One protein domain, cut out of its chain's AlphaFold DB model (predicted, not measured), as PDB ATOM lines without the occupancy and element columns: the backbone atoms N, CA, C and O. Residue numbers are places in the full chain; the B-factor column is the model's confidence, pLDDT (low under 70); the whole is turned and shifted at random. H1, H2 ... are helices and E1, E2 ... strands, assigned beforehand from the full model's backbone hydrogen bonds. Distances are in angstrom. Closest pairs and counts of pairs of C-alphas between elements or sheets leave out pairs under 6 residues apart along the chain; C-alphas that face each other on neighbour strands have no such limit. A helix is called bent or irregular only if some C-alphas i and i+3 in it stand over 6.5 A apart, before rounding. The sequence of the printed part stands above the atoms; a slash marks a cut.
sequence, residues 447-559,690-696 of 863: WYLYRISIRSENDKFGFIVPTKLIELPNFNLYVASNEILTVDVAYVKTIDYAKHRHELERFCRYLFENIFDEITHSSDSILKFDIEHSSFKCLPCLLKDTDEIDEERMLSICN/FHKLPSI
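AT A GLANCE: This is residues 447 to 559 and 690 to 696 of the 863 residues of a protein of Adineta steineri (UniProt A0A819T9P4). Picture a strongly twisted sheet of five strands, curled like part of a barrel but left open, with the long helix H1 passing its E5 edge and the short helix H3 in the gap between H1 and the E3 side. The short helix H2 packs on H1, the hairpin E3 and E4 reaches out at one end, and residues 521 to 526 of a long loop stick out. The printed part has 120 residues, with five named strands and three named helices in the order E1 E2 E3 E4 H1 E5 H2 H3. The sheet's order is E3 E4 E1 E2 E5, all antiparallel, and the class is mixed, helices and strands. The whole is compact, with a radius of gyration of the C-alphas of 14.7 A, and it spans 42 by 32 by 31 A.

IN THESE COORDINATES: Find C-alpha 447 at (-14.555, -37.025, 42.193), where E1 begins; it runs 23.0 A over residues 447 to 454. E2 takes residues 461 to 465, and E3 residues 475 to 480. E4, residues 483 to 496, is 37.7 A long and bends by 62 degrees at residue 493. Next look at C-alpha 497, at (-16.818, -35.926, 47.749): here H1 begins, residues 497 to 520, 27.5 A long. H1 is irregular, with C-alphas 499 and 502 7.8 A apart, and has a kink of 40 degrees near residue 504. E5 is residues 539 to 542, and H2 residues 551 to 558. H3, residues 690 to 696, ends at (-22.123, -54.434, 36.467); it is only just irregular, with C-alphas 691 and 694 6.6 A apart.

HOW THE PARTS SIT: Start with the hairpin E1 and E2, where N 450 and O 463 are 2.9 A apart, within hydrogen-bond range. E4 pairs with E1 over residues 487 to 495 (N 449 and O 493, 2.9 A) and with E3 over residues 483 to 487 (N 477 and O 485, 2.8 A), a staggered pairing. At the other edge E2 pairs with E5, with N 462 and O 541 2.9 A apart. H1 only grazes the sheet, with residues 497 to 511; the closest C-alphas of H1 and E5, Cys 508 and Pro 540, are 6.6 A apart. With residues 503 to 510 alone H1 touches H2, the same way at a shallow tilt of 30 degrees; their closest C-alphas, Phe 507 and Met 554, are 6.1 A apart. With residues 515 to 516 alone H1 only just touches H3, with 3 pairs of C-alphas within 8 A, about perpendicular at 85 degrees; the closest are Ile 515 and His 691, 7.4 A apart. H3 is on the sheet and near E3. In H2 every O i to N i+4 pair is within hydrogen-bond range, in H1 15 of 20, and in H3 1 of 3, beside 3 of 4 O i to N i+3 pairs.

THE WHOLE: The two C-alphas farthest apart, those of Ser 481 and Ala 498, are 43.6 A apart. Residues 560 to 689 are not printed, and C-alphas 559 and 690 are 16.9 A apart across the cut. The link from H1 to E5 is long, 18 residues. The mean pLDDT of the printed part is 73.9, and residues 513 to 537 are among the 34 under 70.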
ATOM      1  N   TRP A 447     -14.286 -35.699  42.760       88.00
ATOM      2  CA  TRP A 447     -14.555 -37.025  42.193       88.00
ATOM      3  C   TRP A 447     -15.461 -36.908  40.958       88.00
ATOM      4  O   TRP A 447     -16.090 -35.874  40.727       88.00
ATOM      5  N   TYR A 448     -15.527 -37.955  40.139       87.75
ATOM      6  CA  TYR A 448     -16.282 -37.990  38.884       87.75
ATOM      7  C   TYR A 448     -17.514 -38.880  39.034       87.75
ATOM      8  O   TYR A 448     -17.384 -40.044  39.408       87.75
ATOM      9  N   LEU A 449     -18.692 -38.330  38.732       89.69
ATOM     10  CA  LEU A 449     -19.977 -39.022  38.788       89.69
ATOM     11  C   LEU A 449     -20.344 -39.597  37.418       89.69
ATOM     12  O   LEU A 449     -20.347 -38.881  36.412       89.69
ATOM     13  N   TYR A 450     -20.708 -40.875  37.417       89.25
ATOM     14  CA  TYR A 450     -21.190 -41.615  36.259       89.25
ATOM     15  C   TYR A 450     -22.595 -42.144  36.523       89.25
ATOM     16  O   TYR A 450     -22.894 -42.589  37.631       89.25
ATOM     17  N   ARG A 451     -23.443 -42.118  35.496       89.19
ATOM     18  CA  ARG A 451     -24.771 -42.732  35.496       89.19
ATOM     19  C   ARG A 451     -24.703 -44.078  34.796       89.19
ATOM     20  O   ARG A 451     -24.080 -44.197  33.743       89.19
ATOM     21  N   ILE A 452     -25.378 -45.063  35.369       88.38
ATOM     22  CA  ILE A 452     -25.616 -46.367  34.762       88.38
ATOM     23  C   ILE A 452     -27.074 -46.399  34.315       88.38
ATOM     24  O   ILE A 452     -27.977 -46.202  35.124       88.38
ATOM     25  N   SER A 453     -27.301 -46.641  33.031       84.62
ATOM     26  CA  SER A 453     -28.637 -46.757  32.451       84.62
ATOM     27  C   SER A 453     -28.824 -48.159  31.880       84.62
ATOM     28  O   SER A 453     -28.024 -48.616  31.065       84.62
ATOM     29  N   ILE A 454     -29.881 -48.848  32.308       84.12
ATOM     30  CA  ILE A 454     -30.244 -50.182  31.822       84.12
ATOM     31  C   ILE A 454     -31.423 -50.016  30.859       84.12
ATOM     32  O   ILE A 454     -32.475 -49.513  31.242       84.12
ATOM     33  N   ARG A 455     -31.254 -50.379  29.580       65.81
ATOM     34  CA  ARG A 455     -32.274 -50.163  28.532       65.81
ATOM     35  C   ARG A 455     -33.495 -51.079  28.711       65.81
ATOM     36  O   ARG A 455     -33.569 -52.109  28.053       65.81
ATOM     37  N   SER A 456     -34.427 -50.675  29.574       58.53
ATOM     38  CA  SER A 456     -35.789 -51.221  29.793       58.53
ATOM     39  C   SER A 456     -36.362 -50.763  31.142       58.53
ATOM     40  O   SER A 456     -37.577 -50.771  31.324       58.53
ATOM     41  N   GLU A 457     -35.494 -50.345  32.067       61.56
ATOM     42  CA  GLU A 457     -35.816 -49.934  33.434       61.56
ATOM     43  C   GLU A 457     -35.437 -48.448  33.610       61.56
ATOM     44  O   GLU A 457     -34.364 -48.014  33.187       61.56
ATOM     45  N   ASN A 458     -36.303 -47.637  34.233       58.78
ATOM     46  CA  ASN A 458     -35.989 -46.242  34.597       58.78
ATOM     47  C   ASN A 458     -35.115 -46.194  35.864       58.78
ATOM     48  O   ASN A 458     -35.409 -45.476  36.823       58.78
ATOM     49  N   ASP A 459     -34.049 -46.988  35.883       62.47
ATOM     50  CA  ASP A 459     -33.198 -47.125  37.052       62.47
ATOM     51  C   ASP A 459     -32.197 -45.976  37.131       62.47
ATOM     52  O   ASP A 459     -31.366 -45.749  36.250       62.47
ATOM     53  N   LYS A 460     -32.309 -45.220  38.224       73.25
ATOM     54  CA  LYS A 460     -31.530 -44.013  38.501       73.25
ATOM     55  C   LYS A 460     -30.351 -44.357  39.393       73.25
ATOM     56  O   LYS A 460     -30.337 -44.065  40.590       73.25
ATOM     57  N   PHE A 461     -29.379 -45.035  38.811       84.75
ATOM     58  CA  PHE A 461     -28.199 -45.477  39.532       84.75
ATOM     59  C   PHE A 461     -26.941 -44.852  38.957       84.75
ATOM     60  O   PHE A 461     -26.830 -44.589  37.759       84.75
ATOM     61  N   GLY A 462     -25.974 -44.616  39.827       86.88
ATOM     62  CA  GLY A 462     -24.685 -44.088  39.450       86.88
ATOM     63  C   GLY A 462     -23.573 -44.646  40.312       86.88
ATOM     64  O   GLY A 462     -23.778 -45.407  41.258       86.88
ATOM     65  N   PHE A 463     -22.363 -44.255  39.967       87.00
ATOM     66  CA  PHE A 463     -21.196 -44.516  40.784       87.00
ATOM     67  C   PHE A 463     -20.216 -43.361  40.665       87.00
ATOM     68  O   PHE A 463     -20.210 -42.617  39.679       87.00
ATOM     69  N   ILE A 464     -19.384 -43.213  41.689       85.31
ATOM     70  CA  ILE A 464     -18.375 -42.163  41.755       85.31
ATOM     71  C   ILE A 464     -16.977 -42.771  41.813       85.31
ATOM     72  O   ILE A 464     -16.747 -43.781  42.483       85.31
ATOM     73  N   VAL A 465     -16.044 -42.146  41.094       81.38
ATOM     74  CA  VAL A 465     -14.652 -42.598  40.954       81.38
ATOM     75  C   VAL A 465     -13.718 -41.392  41.115       81.38
ATOM     76  O   VAL A 465     -14.029 -40.320  40.591       81.38
ATOM     77  N   PRO A 466     -12.564 -41.516  41.797       76.44
ATOM     78  CA  PRO A 466     -11.616 -40.407  41.951       76.44
ATOM     79  C   PRO A 466     -10.869 -40.067  40.651       76.44
ATOM     80  O   PRO A 466     -10.367 -38.959  40.486       76.44
ATOM     81  N   THR A 467     -10.800 -41.001  39.702       75.12
ATOM     82  CA  THR A 467     -10.152 -40.837  38.395       75.12
ATOM     83  C   THR A 467     -11.185 -40.785  37.274       75.12
ATOM     84  O   THR A 467     -12.073 -41.636  37.214       75.12
ATOM     85  N   LYS A 468     -11.042 -39.832  36.346       78.69
ATOM     86  CA  LYS A 468     -11.917 -39.734  35.172       78.69
ATOM     87  C   LYS A 468     -11.727 -40.947  34.260       78.69
ATOM     88  O   LYS A 468     -10.617 -41.215  33.805       78.69
ATOM     89  N   LEU A 469     -12.821 -41.635  33.966       72.94
ATOM     90  CA  LEU A 469     -12.902 -42.711  32.983       72.94
ATOM     91  C   LEU A 469     -13.075 -42.137  31.573       72.94
ATOM     92  O   LEU A 469     -13.781 -41.141  31.379       72.94
ATOM     93  N   ILE A 470     -12.424 -42.781  30.606       68.75
ATOM     94  CA  ILE A 470     -12.688 -42.608  29.170       68.75
ATOM     95  C   ILE A 470     -14.062 -43.239  28.865       68.75
ATOM     96  O   ILE A 470     -14.533 -44.061  29.649       68.75
ATOM     97  N   GLU A 471     -14.723 -42.835  27.773       70.62
ATOM     98  CA  GLU A 471     -16.000 -43.419  27.332       70.62
ATOM     99  C   GLU A 471     -15.927 -44.956  27.327       70.62
ATOM    100  O   GLU A 471     -15.124 -45.550  26.605       70.62
ATOM    101  N   LEU A 472     -16.731 -45.583  28.191       73.44
ATOM    102  CA  LEU A 472     -16.799 -47.032  28.332       73.44
ATOM    103  C   LEU A 472     -17.750 -47.603  27.272       73.44
ATOM    104  O   LEU A 472     -18.803 -47.012  27.030       73.44
ATOM    105  N   PRO A 473     -17.428 -48.753  26.658       75.69
ATOM    106  CA  PRO A 473     -18.351 -49.412  25.746       75.69
ATOM    107  C   PRO A 473     -19.566 -49.970  26.500       75.69
ATOM    108  O   PRO A 473     -19.469 -50.397  27.655       75.69
ATOM    109  N   ASN A 474     -20.698 -50.034  25.802       83.44
ATOM    110  CA  ASN A 474     -21.904 -50.686  26.305       83.44
ATOM    111  C   ASN A 474     -21.682 -52.196  26.433       83.44
ATOM    112  O   ASN A 474     -21.018 -52.809  25.596       83.44
ATOM    113  N   PHE A 475     -22.295 -52.820  27.435       83.44
ATOM    114  CA  PHE A 475     -22.217 -54.269  27.627       83.44
ATOM    115  C   PHE A 475     -23.565 -54.869  28.016       83.44
ATOM    116  O   PHE A 475     -24.471 -54.174  28.466       83.44
ATOM    117  N   ASN A 476     -23.698 -56.181  27.832       85.06
ATOM    118  CA  ASN A 476     -24.956 -56.892  28.019       85.06
ATOM    119  C   ASN A 476     -24.982 -57.692  29.325       85.06
ATOM    120  O   ASN A 476     -23.984 -58.298  29.719       85.06
ATOM    121  N   LEU A 477     -26.158 -57.729  29.945       84.94
ATOM    122  CA  LEU A 477     -26.532 -58.619  31.035       84.94
ATOM    123  C   LEU A 477     -27.562 -59.637  30.532       84.94
ATOM    124  O   LEU A 477     -28.461 -59.295  29.768       84.94
ATOM    125  N   TYR A 478     -27.450 -60.878  30.992       80.88
ATOM    126  CA  TYR A 478     -28.289 -62.009  30.602       80.88
ATOM    127  C   TYR A 478     -29.154 -62.429  31.793       80.88
ATOM    128  O   TYR A 478     -28.670 -63.079  32.727       80.88
ATOM    129  N   VAL A 479     -30.426 -62.027  31.781       75.75
ATOM    130  CA  VAL A 479     -31.373 -62.275  32.883       75.75
ATOM    131  C   VAL A 479     -32.061 -63.628  32.704       75.75
ATOM    132  O   VAL A 479     -31.971 -64.484  33.586       75.75
ATOM    133  N   ALA A 480     -32.661 -63.845  31.533       66.81
ATOM    134  CA  ALA A 480     -33.300 -65.089  31.109       66.81
ATOM    135  C   ALA A 480     -32.873 -65.440  29.671       66.81
ATOM    136  O   ALA A 480     -32.215 -64.642  29.007       66.81
ATOM    137  N   SER A 481     -33.235 -66.628  29.178       58.47
ATOM    138  CA  SER A 481     -32.870 -67.139  27.839       58.47
ATOM    139  C   SER A 481     -33.066 -66.143  26.684       58.47
ATOM    140  O   SER A 481     -32.258 -66.131  25.757       58.47
ATOM    141  N   ASN A 482     -34.098 -65.298  26.774       62.22
ATOM    142  CA  ASN A 482     -34.499 -64.324  25.760       62.22
ATOM    143  C   ASN A 482     -34.448 -62.867  26.249       62.22
ATOM    144  O   ASN A 482     -34.813 -61.967  25.495       62.22
ATOM    145  N   GLU A 483     -34.011 -62.618  27.485       76.75
ATOM    146  CA  GLU A 483     -33.959 -61.269  28.051       76.75
ATOM    147  C   GLU A 483     -32.507 -60.813  28.216       76.75
ATOM    148  O   GLU A 483     -31.768 -61.293  29.083       76.75
ATOM    149  N   ILE A 484     -32.114 -59.879  27.348       81.31
ATOM    150  CA  ILE A 484     -30.796 -59.249  27.337       81.31
ATOM    151  C   ILE A 484     -30.979 -57.778  27.690       81.31
ATOM    152  O   ILE A 484     -31.647 -57.044  26.964       81.31
ATOM    153  N   LEU A 485     -30.354 -57.349  28.782       84.81
ATOM    154  CA  LEU A 485     -30.361 -55.959  29.219       84.81
ATOM    155  C   LEU A 485     -29.038 -55.299  28.834       84.81
ATOM    156  O   LEU A 485     -27.975 -55.747  29.262       84.81
ATOM    157  N   THR A 486     -29.084 -54.237  28.034       85.81
ATOM    158  CA  THR A 486     -27.881 -53.468  27.686       85.81
ATOM    159  C   THR A 486     -27.649 -52.372  28.719       85.81
ATOM    160  O   THR A 486     -28.539 -51.558  28.978       85.81
ATOM    161  N   VAL A 487     -26.442 -52.354  29.273       87.25
ATOM    162  CA  VAL A 487     -25.961 -51.374  30.243       87.25
ATOM    163  C   VAL A 487     -25.138 -50.320  29.512       87.25
ATOM    164  O   VAL A 487     -24.192 -50.649  28.793       87.25
ATOM    165  N   ASP A 488     -25.515 -49.065  29.716       86.94
ATOM    166  CA  ASP A 488     -24.835 -47.869  29.225       86.94
ATOM    167  C   ASP A 488     -24.269 -47.091  30.420       86.94
ATOM    168  O   ASP A 488     -24.929 -46.968  31.459       86.94
ATOM    169  N   VAL A 489     -23.037 -46.601  30.292       86.75
ATOM    170  CA  VAL A 489     -22.334 -45.867  31.348       86.75
ATOM    171  C   VAL A 489     -21.930 -44.497  30.826       86.75
ATOM    172  O   VAL A 489     -20.987 -44.364  30.047       86.75
ATOM    173  N   ALA A 490     -22.606 -43.460  31.315       86.50
ATOM    174  CA  ALA A 490     -22.417 -42.087  30.864       86.50
ATOM    175  C   ALA A 490     -21.777 -41.217  31.951       86.50
ATOM    176  O   ALA A 490     -22.151 -41.276  33.124       86.50
ATOM    177  N   TYR A 491     -20.824 -40.370  31.561       88.44
ATOM    178  CA  TYR A 491     -20.288 -39.336  32.446       88.44
ATOM    179  C   TYR A 491     -21.334 -38.240  32.683       88.44
ATOM    180  O   TYR A 491     -21.917 -37.731  31.728       88.44
ATOM    181  N   VAL A 492     -21.528 -37.850  33.946       88.31
ATOM    182  CA  VAL A 492     -22.485 -36.804  34.333       88.31
ATOM    183  C   VAL A 492     -21.759 -35.499  34.647       88.31
ATOM    184  O   VAL A 492     -21.879 -34.519  33.914       88.31
ATOM    185  N   LYS A 493     -21.017 -35.458  35.763       89.50
ATOM    186  CA  LYS A 493     -20.366 -34.242  36.280       89.50
ATOM    187  C   LYS A 493     -19.266 -34.555  37.292       89.50
ATOM    188  O   LYS A 493     -19.103 -35.691  37.727       89.50
ATOM    189  N   THR A 494     -18.495 -33.543  37.680       89.25
ATOM    190  CA  THR A 494     -17.599 -33.605  38.846       89.25
ATOM    191  C   THR A 494     -18.347 -33.236  40.124       89.25
ATOM    192  O   THR A 494     -19.166 -32.317  40.109       89.25
ATOM    193  N   ILE A 495     -18.031 -33.906  41.227       87.69
ATOM    194  CA  ILE A 495     -18.644 -33.703  42.543       87.69
ATOM    195  C   ILE A 495     -17.584 -33.454  43.619       87.69
ATOM    196  O   ILE A 495     -16.443 -33.900  43.495       87.69
ATOM    197  N   ASP A 496     -17.979 -32.759  44.685       86.19
ATOM    198  CA  ASP A 496     -17.175 -32.594  45.897       86.19
ATOM    199  C   ASP A 496     -17.505 -33.728  46.875       86.19
ATOM    200  O   ASP A 496     -18.551 -33.724  47.527       86.19
ATOM    201  N   TYR A 497     -16.621 -34.721  46.946       82.81
ATOM    202  CA  TYR A 497     -16.818 -35.926  47.749       82.81
ATOM    203  C   TYR A 497     -16.983 -35.615  49.240       82.81
ATOM    204  O   TYR A 497     -17.752 -36.291  49.917       82.81
ATOM    205  N   ALA A 498     -16.333 -34.564  49.754       81.44
ATOM    206  CA  ALA A 498     -16.391 -34.226  51.173       81.44
ATOM    207  C   ALA A 498     -17.816 -33.895  51.649       81.44
ATOM    208  O   ALA A 498     -18.138 -34.153  52.807       81.44
ATOM    209  N   LYS A 499     -18.672 -33.369  50.760       84.69
ATOM    210  CA  LYS A 499     -20.066 -33.019  51.078       84.69
ATOM    211  C   LYS A 499     -20.968 -34.236  51.244       84.69
ATOM    212  O   LYS A 499     -21.826 -34.216  52.108       84.69
ATOM    213  N   HIS A 500     -20.737 -35.270  50.440       83.12
ATOM    214  CA  HIS A 500     -21.592 -36.461  50.348       83.12
ATOM    215  C   HIS A 500     -20.997 -37.679  51.075       83.12
ATOM    216  O   HIS A 500     -21.540 -38.783  51.031       83.12
ATOM    217  N   ARG A 501     -19.818 -37.511  51.690       82.38
ATOM    218  CA  ARG A 501     -18.999 -38.602  52.225       82.38
ATOM    219  C   ARG A 501     -19.760 -39.465  53.225       82.38
ATOM    220  O   ARG A 501     -19.707 -40.688  53.137       82.38
ATOM    221  N   HIS A 502     -20.437 -38.832  54.179       82.31
ATOM    222  CA  HIS A 502     -21.062 -39.532  55.292       82.31
ATOM    223  C   HIS A 502     -22.254 -40.389  54.836       82.31
ATOM    224  O   HIS A 502     -22.318 -41.568  55.192       82.31
ATOM    225  N   GLU A 503     -23.166 -39.849  54.016       82.75
ATOM    226  CA  GLU A 503     -24.294 -40.626  53.485       82.75
ATOM    227  C   GLU A 503     -23.823 -41.753  52.563       82.75
ATOM    228  O   GLU A 503     -24.292 -42.885  52.695       82.75
ATOM    229  N   LEU A 504     -22.868 -41.477  51.667       82.44
ATOM    230  CA  LEU A 504     -22.359 -42.467  50.717       82.44
ATOM    231  C   LEU A 504     -21.646 -43.625  51.413       82.44
ATOM    232  O   LEU A 504     -21.910 -44.781  51.089       82.44
ATOM    233  N   GLU A 505     -20.766 -43.345  52.377       80.25
ATOM    234  CA  GLU A 505     -20.076 -44.397  53.133       80.25
ATOM    235  C   GLU A 505     -21.071 -45.253  53.925       80.25
ATOM    236  O   GLU A 505     -20.940 -46.479  53.953       80.25
ATOM    237  N   ARG A 506     -22.091 -44.632  54.536       81.50
ATOM    238  CA  ARG A 506     -23.149 -45.346  55.263       81.50
ATOM    239  C   ARG A 506     -23.965 -46.247  54.335       81.50
ATOM    240  O   ARG A 506     -24.194 -47.406  54.675       81.50
ATOM    241  N   PHE A 507     -24.365 -45.736  53.174       83.38
ATOM    242  CA  PHE A 507     -25.125 -46.490  52.178       83.38
ATOM    243  C   PHE A 507     -24.317 -47.638  51.573       83.38
ATOM    244  O   PHE A 507     -24.802 -48.765  51.500       83.38
ATOM    245  N   CYS A 508     -23.060 -47.389  51.203       78.69
ATOM    246  CA  CYS A 508     -22.176 -48.430  50.690       78.69
ATOM    247  C   CYS A 508     -21.991 -49.540  51.726       78.69
ATOM    248  O   CYS A 508     -22.185 -50.704  51.393       78.69
ATOM    249  N   ARG A 509     -21.687 -49.193  52.987       76.31
ATOM    250  CA  ARG A 509     -21.554 -50.175  54.075       76.31
ATOM    251  C   ARG A 509     -22.811 -51.037  54.205       76.31
ATOM    252  O   ARG A 509     -22.705 -52.254  54.243       76.31
ATOM    253  N   TYR A 510     -23.985 -50.411  54.156       77.12
ATOM    254  CA  TYR A 510     -25.265 -51.113  54.195       77.12
ATOM    255  C   TYR A 510     -25.462 -52.082  53.015       77.12
ATOM    256  O   TYR A 510     -25.921 -53.204  53.221       77.12
ATOM    257  N   LEU A 511     -25.117 -51.684  51.785       76.19
ATOM    258  CA  LEU A 511     -25.174 -52.574  50.617       76.19
ATOM    259  C   LEU A 511     -24.205 -53.756  50.759       76.19
ATOM    260  O   LEU A 511     -24.562 -54.884  50.421       76.19
ATOM    261  N   PHE A 512     -22.992 -53.509  51.263       72.00
ATOM    262  CA  PHE A 512     -21.995 -54.557  51.485       72.00
ATOM    263  C   PHE A 512     -22.433 -55.566  52.540       72.00
ATOM    264  O   PHE A 512     -22.467 -56.752  52.231       72.00
ATOM    265  N   GLU A 513     -22.896 -55.109  53.698       69.31
ATOM    266  CA  GLU A 513     -23.327 -55.986  54.796       69.31
ATOM    267  C   GLU A 513     -24.604 -56.787  54.480       69.31
ATOM    268  O   GLU A 513     -24.760 -57.909  54.953       69.31
ATOM    269  N   ASN A 514     -25.533 -56.241  53.683       69.06
ATOM    270  CA  ASN A 514     -26.843 -56.878  53.466       69.06
ATOM    271  C   ASN A 514     -26.996 -57.590  52.115       69.06
ATOM    272  O   ASN A 514     -27.786 -58.524  52.018       69.06
ATOM    273  N   ILE A 515     -26.284 -57.160  51.067       67.44
ATOM    274  CA  ILE A 515     -26.369 -57.770  49.726       67.44
ATOM    275  C   ILE A 515     -25.089 -58.524  49.402       67.44
ATOM    276  O   ILE A 515     -25.139 -59.678  48.983       67.44
ATOM    277  N   PHE A 516     -23.935 -57.873  49.559       64.44
ATOM    278  CA  PHE A 516     -22.673 -58.470  49.134       64.44
ATOM    279  C   PHE A 516     -22.150 -59.521  50.126       64.44
ATOM    280  O   PHE A 516     -21.549 -60.490  49.673       64.44
ATOM    281  N   ASP A 517     -22.444 -59.432  51.424       58.84
ATOM    282  CA  ASP A 517     -22.024 -60.436  52.417       58.84
ATOM    283  C   ASP A 517     -22.760 -61.778  52.286       58.84
ATOM    284  O   ASP A 517     -22.152 -62.842  52.454       58.84
ATOM    285  N   GLU A 518     -24.025 -61.782  51.842       54.97
ATOM    286  CA  GLU A 518     -24.693 -63.021  51.401       54.97
ATOM    287  C   GLU A 518     -23.956 -63.692  50.224       54.97
ATOM    288  O   GLU A 518     -24.041 -64.911  50.040       54.97
ATOM    289  N   ILE A 519     -23.229 -62.907  49.425       49.84
ATOM    290  CA  ILE A 519     -22.499 -63.350  48.231       49.84
ATOM    291  C   ILE A 519     -21.055 -63.771  48.590       49.84
ATOM    292  O   ILE A 519     -20.542 -64.738  48.013       49.84
ATOM    293  N   THR A 520     -20.404 -63.097  49.548       44.22
ATOM    294  CA  THR A 520     -18.969 -63.248  49.877       44.22
ATOM    295  C   THR A 520     -18.656 -64.349  50.899       44.22
ATOM    296  O   THR A 520     -17.535 -64.856  50.907       44.22
ATOM    297  N   HIS A 521     -19.622 -64.819  51.701       44.62
ATOM    298  CA  HIS A 521     -19.420 -65.957  52.622       44.62
ATOM    299  C   HIS A 521     -19.152 -67.310  51.928       44.62
ATOM    300  O   HIS A 521     -18.861 -68.306  52.596       44.62
ATOM    301  N   SER A 522     -19.188 -67.369  50.593       40.06
ATOM    302  CA  SER A 522     -18.570 -68.467  49.853       40.06
ATOM    303  C   SER A 522     -17.056 -68.234  49.775       40.06
ATOM    304  O   SER A 522     -16.579 -67.327  49.095       40.06
ATOM    305  N   SER A 523     -16.291 -69.079  50.467       34.53
ATOM    306  CA  SER A 523     -14.824 -69.031  50.600       34.53
ATOM    307  C   SER A 523     -14.025 -69.039  49.283       34.53
ATOM    308  O   SER A 523     -12.812 -68.868  49.322       34.53
ATOM    309  N   ASP A 524     -14.699 -69.182  48.137       34.78
ATOM    310  CA  ASP A 524     -14.135 -69.212  46.780       34.78
ATOM    311  C   ASP A 524     -14.680 -68.090  45.867       34.78
ATOM    312  O   ASP A 524     -14.514 -68.141  44.644       34.78
ATOM    313  N   SER A 525     -15.382 -67.085  46.406       34.81
ATOM    314  CA  SER A 525     -15.802 -65.936  45.599       34.81
ATOM    315  C   SER A 525     -14.590 -65.055  45.271       34.81
ATOM    316  O   SER A 525     -14.006 -64.385  46.116       34.81
ATOM    317  N   ILE A 526     -14.206 -65.059  43.993       37.03
ATOM    318  CA  ILE A 526     -13.077 -64.290  43.426       37.03
ATOM    319  C   ILE A 526     -13.304 -62.772  43.523       37.03
ATOM    320  O   ILE A 526     -12.392 -61.974  43.329       37.03
ATOM    321  N   LEU A 527     -14.517 -62.354  43.885       39.53
ATOM    322  CA  LEU A 527     -14.830 -60.969  44.194       39.53
ATOM    323  C   LEU A 527     -14.736 -60.712  45.686       39.53
ATOM    324  O   LEU A 527     -15.726 -60.440  46.359       39.53
ATOM    325  N   LYS A 528     -13.499 -60.693  46.172       35.88
ATOM    326  CA  LYS A 528     -13.174 -59.739  47.225       35.88
ATOM    327  C   LYS A 528     -13.209 -58.372  46.563       35.88
ATOM    328  O   LYS A 528     -12.339 -58.060  45.753       35.88
ATOM    329  N   PHE A 529     -14.234 -57.576  46.860       40.31
ATOM    330  CA  PHE A 529     -14.173 -56.130  46.661       40.31
ATOM    331  C   PHE A 529     -13.117 -55.582  47.624       40.31
ATOM    332  O   PHE A 529     -13.418 -54.977  48.646       40.31
ATOM    333  N   ASP A 530     -11.857 -55.865  47.318       37.16
ATOM    334  CA  ASP A 530     -10.715 -55.360  48.045       37.16
ATOM    335  C   ASP A 530     -10.479 -53.931  47.547       37.16
ATOM    336  O   ASP A 530      -9.626 -53.653  46.703       37.16
ATOM    337  N   ILE A 531     -11.352 -53.012  47.964       38.47
ATOM    338  CA  ILE A 531     -11.264 -51.585  47.608       38.47
ATOM    339  C   ILE A 531      -9.981 -50.974  48.207       38.47
ATOM    340  O   ILE A 531      -9.501 -49.949  47.729       38.47
ATOM    341  N   GLU A 532      -9.385 -51.625  49.212       34.03
ATOM    342  CA  GLU A 532      -8.113 -51.217  49.807       34.03
ATOM    343  C   GLU A 532      -6.894 -51.606  48.951       34.03
ATOM    344  O   GLU A 532      -5.905 -50.870  48.937       34.03
ATOM    345  N   HIS A 533      -6.941 -52.723  48.214       37.66
ATOM    346  CA  HIS A 533      -5.828 -53.182  47.361       37.66
ATOM    347  C   HIS A 533      -6.075 -53.047  45.853       37.66
ATOM    348  O   HIS A 533      -5.141 -53.171  45.055       37.66
ATOM    349  N   SER A 534      -7.307 -52.758  45.432       43.38
ATOM    350  CA  SER A 534      -7.624 -52.476  44.035       43.38
ATOM    351  C   SER A 534      -7.301 -51.023  43.685       43.38
ATOM    352  O   SER A 534      -7.661 -50.071  44.371       43.38
ATOM    353  N   SER A 535      -6.631 -50.839  42.549       47.41
ATOM    354  CA  SER A 535      -6.331 -49.508  42.005       47.41
ATOM    355  C   SER A 535      -7.579 -48.725  41.554       47.41
ATOM    356  O   SER A 535      -7.483 -47.543  41.228       47.41
ATOM    357  N   PHE A 536      -8.746 -49.377  41.527       57.44
ATOM    358  CA  PHE A 536     -10.017 -48.828  41.069       57.44
ATOM    359  C   PHE A 536     -10.968 -48.606  42.254       57.44
ATOM    360  O   PHE A 536     -11.707 -49.498  42.661       57.44
ATOM    361  N   LYS A 537     -10.951 -47.391  42.811       65.50
ATOM    362  CA  LYS A 537     -11.864 -46.973  43.884       65.50
ATOM    363  C   LYS A 537     -13.216 -46.578  43.270       65.50
ATOM    364  O   LYS A 537     -13.282 -45.590  42.546       65.50
ATOM    365  N   CYS A 538     -14.280 -47.324  43.556       74.12
ATOM    366  CA  CYS A 538     -15.628 -47.064  43.040       74.12
ATOM    367  C   CYS A 538     -16.649 -47.100  44.182       74.12
ATOM    368  O   CYS A 538     -16.679 -48.075  44.933       74.12
ATOM    369  N   LEU A 539     -17.492 -46.068  44.300       79.31
ATOM    370  CA  LEU A 539     -18.584 -46.035  45.281       79.31
ATOM    371  C   LEU A 539     -19.947 -45.970  44.571       79.31
ATOM    372  O   LEU A 539     -20.173 -45.023  43.813       79.31
ATOM    373  N   PRO A 540     -20.840 -46.954  44.781       83.62
ATOM    374  CA  PRO A 540     -22.193 -46.933  44.230       83.62
ATOM    375  C   PRO A 540     -23.061 -45.843  44.880       83.62
ATOM    376  O   PRO A 540     -22.959 -45.592  46.080       83.62
ATOM    377  N   CYS A 541     -23.950 -45.217  44.104       87.62
ATOM    378  CA  CYS A 541     -24.887 -44.202  44.591       87.62
ATOM    379  C   CYS A 541     -26.215 -44.209  43.818       87.62
ATOM    380  O   CYS A 541     -26.288 -44.653  42.672       87.62
ATOM    381  N   LEU A 542     -27.271 -43.671  44.429       87.94
ATOM    382  CA  LEU A 542     -28.564 -43.452  43.771       87.94
ATOM    383  C   LEU A 542     -28.667 -42.025  43.231       87.94
ATOM    384  O   LEU A 542     -28.075 -41.105  43.796       87.94
ATOM    385  N   LEU A 543     -29.409 -41.851  42.136       88.50
ATOM    386  CA  LEU A 543     -29.582 -40.575  41.442       88.50
ATOM    387  C   LEU A 543     -31.052 -40.125  41.412       88.50
ATOM    388  O   LEU A 543     -31.974 -40.938  41.360       88.50
ATOM    389  N   LYS A 544     -31.264 -38.807  41.409       86.94
ATOM    390  CA  LYS A 544     -32.546 -38.141  41.131       86.94
ATOM    391  C   LYS A 544     -32.745 -37.982  39.617       86.94
ATOM    392  O   LYS A 544     -31.804 -38.145  38.847       86.94
ATOM    393  N   ASP A 545     -33.946 -37.587  39.180       81.00
ATOM    394  CA  ASP A 545     -34.214 -37.240  37.762       81.00
ATOM    395  C   ASP A 545     -33.329 -36.096  37.243       81.00
ATOM    396  O   ASP A 545     -33.123 -35.947  36.043       81.00
ATOM    397  N   THR A 546     -32.801 -35.284  38.156       82.56
ATOM    398  CA  THR A 546     -31.890 -34.173  37.878       82.56
ATOM    399  C   THR A 546     -30.421 -34.603  37.751       82.56
ATOM    400  O   THR A 546     -29.544 -33.740  37.702       82.56
ATOM    401  N   ASP A 547     -30.131 -35.912  37.738       82.62
ATOM    402  CA  ASP A 547     -28.776 -36.486  37.787       82.62
ATOM    403  C   ASP A 547     -27.948 -35.964  38.998       82.62
ATOM    404  O   ASP A 547     -26.723 -35.795  38.960       82.62
ATOM    405  N   GLU A 548     -28.637 -35.676  40.106       87.19
ATOM    406  CA  GLU A 548     -28.058 -35.374  41.421       87.19
ATOM    407  C   GLU A 548     -28.092 -36.598  42.331       87.19
ATOM    408  O   GLU A 548     -28.945 -37.463  42.166       87.19
ATOM    409  N   ILE A 549     -27.179 -36.670  43.303       88.19
ATOM    410  CA  ILE A 549     -27.141 -37.773  44.269       88.19
ATOM    411  C   ILE A 549     -28.402 -37.729  45.145       88.19
ATOM    412  O   ILE A 549     -28.752 -36.689  45.705       88.19
ATOM    413  N   ASP A 550     -29.087 -38.864  45.259       88.94
ATOM    414  CA  ASP A 550     -30.327 -39.005  46.022       88.94
ATOM    415  C   ASP A 550     -30.067 -39.474  47.461       88.94
ATOM    416  O   ASP A 550     -30.267 -40.637  47.820       88.94
ATOM    417  N   GLU A 551     -29.575 -38.557  48.293       88.25
ATOM    418  CA  GLU A 551     -29.281 -38.816  49.711       88.25
ATOM    419  C   GLU A 551     -30.509 -39.239  50.517       88.25
ATOM    420  O   GLU A 551     -30.411 -40.124  51.364       88.25
ATOM    421  N   GLU A 552     -31.671 -38.650  50.233       87.12
ATOM    422  CA  GLU A 552     -32.919 -38.944  50.942       87.12
ATOM    423  C   GLU A 552     -33.352 -40.394  50.714       87.12
ATOM    424  O   GLU A 552     -33.670 -41.107  51.672       87.12
ATOM    425  N   ARG A 553     -33.296 -40.870  49.462       84.62
ATOM    426  CA  ARG A 553     -33.602 -42.269  49.140       84.62
ATOM    427  C   ARG A 553     -32.581 -43.228  49.750       84.62
ATOM    428  O   ARG A 553     -32.985 -44.245  50.313       84.62
ATOM    429  N   MET A 554     -31.286 -42.906  49.697       86.81
ATOM    430  CA  MET A 554     -30.242 -43.723  50.338       86.81
ATOM    431  C   MET A 554     -30.461 -43.829  51.854       86.81
ATOM    432  O   MET A 554     -30.401 -44.925  52.412       86.81
ATOM    433  N   LEU A 555     -30.778 -42.714  52.518       86.00
ATOM    434  CA  LEU A 555     -31.041 -42.676  53.956       86.00
ATOM    435  C   LEU A 555     -32.309 -43.460  54.324       86.00
ATOM    436  O   LEU A 555     -32.311 -44.181  55.322       86.00
ATOM    437  N   SER A 556     -33.361 -43.354  53.507       84.00
ATOM    438  CA  SER A 556     -34.595 -44.134  53.654       84.00
ATOM    439  C   SER A 556     -34.308 -45.637  53.626       84.00
ATOM    440  O   SER A 556     -34.701 -46.344  54.552       84.00
ATOM    441  N   ILE A 557     -33.532 -46.109  52.641       82.31
ATOM    442  CA  ILE A 557     -33.125 -47.519  52.525       82.31
ATOM    443  C   ILE A 557     -32.317 -47.958  53.753       82.31
ATOM    444  O   ILE A 557     -32.647 -48.959  54.383       82.31
ATOM    445  N   CYS A 558     -31.314 -47.178  54.169       81.75
ATOM    446  CA  CYS A 558     -30.504 -47.514  55.345       81.75
ATOM    447  C   CYS A 558     -31.311 -47.596  56.652       81.75
ATOM    448  O   CYS A 558     -30.905 -48.305  57.572       81.75
ATOM    449  N   ASN A 559     -32.428 -46.872  56.753       81.69
ATOM    450  CA  ASN A 559     -33.281 -46.838  57.943       81.69
ATOM    451  C   ASN A 559     -34.423 -47.877  57.911       81.69
ATOM    452  O   ASN A 559     -35.221 -47.911  58.847       81.69
ATOM    453  N   PHE A 690     -30.280 -54.198  42.704       79.62
ATOM    454  CA  PHE A 690     -29.015 -54.342  43.429       79.62
ATOM    455  C   PHE A 690     -28.379 -55.733  43.289       79.62
ATOM    456  O   PHE A 690     -27.160 -55.851  43.391       79.62
ATOM    457  N   HIS A 691     -29.143 -56.782  42.965       77.44
ATOM    458  CA  HIS A 691     -28.558 -58.084  42.618       77.44
ATOM    459  C   HIS A 691     -27.826 -58.091  41.265       77.44
ATOM    460  O   HIS A 691     -26.904 -58.890  41.078       77.44
ATOM    461  N   LYS A 692     -28.171 -57.192  40.329       80.06
ATOM    462  CA  LYS A 692     -27.441 -57.011  39.056       80.06
ATOM    463  C   LYS A 692     -26.151 -56.206  39.252       80.06
ATOM    464  O   LYS A 692     -25.180 -56.406  38.515       80.06
ATOM    465  N   LEU A 693     -26.112 -55.336  40.264       79.06
ATOM    466  CA  LEU A 693     -24.999 -54.429  40.553       79.06
ATOM    467  C   LEU A 693     -23.616 -55.104  40.653       79.06
ATOM    468  O   LEU A 693     -22.690 -54.604  40.009       79.06
ATOM    469  N   PRO A 694     -23.426 -56.231  41.373       76.88
ATOM    470  CA  PRO A 694     -22.131 -56.909  41.403       76.88
ATOM    471  C   PRO A 694     -21.600 -57.235  40.003       76.88
ATOM    472  O   PRO A 694     -20.438 -56.980  39.705       76.88
ATOM    473  N   SER A 695     -22.456 -57.747  39.114       78.00
ATOM    474  CA  SER A 695     -22.078 -58.080  37.733       78.00
ATOM    475  C   SER A 695     -21.668 -56.832  36.939       78.00
ATOM    476  O   SER A 695     -20.666 -56.854  36.223       78.00
ATOM    477  N   ILE A 696     -22.398 -55.727  37.112       81.25
ATOM    478  CA  ILE A 696     -22.123 -54.434  36.467       81.25
ATOM    479  C   ILE A 696     -20.767 -53.874  36.915       81.25
ATOM    480  O   ILE A 696     -19.924 -53.561  36.076       81.25
TER     481      ILE A 696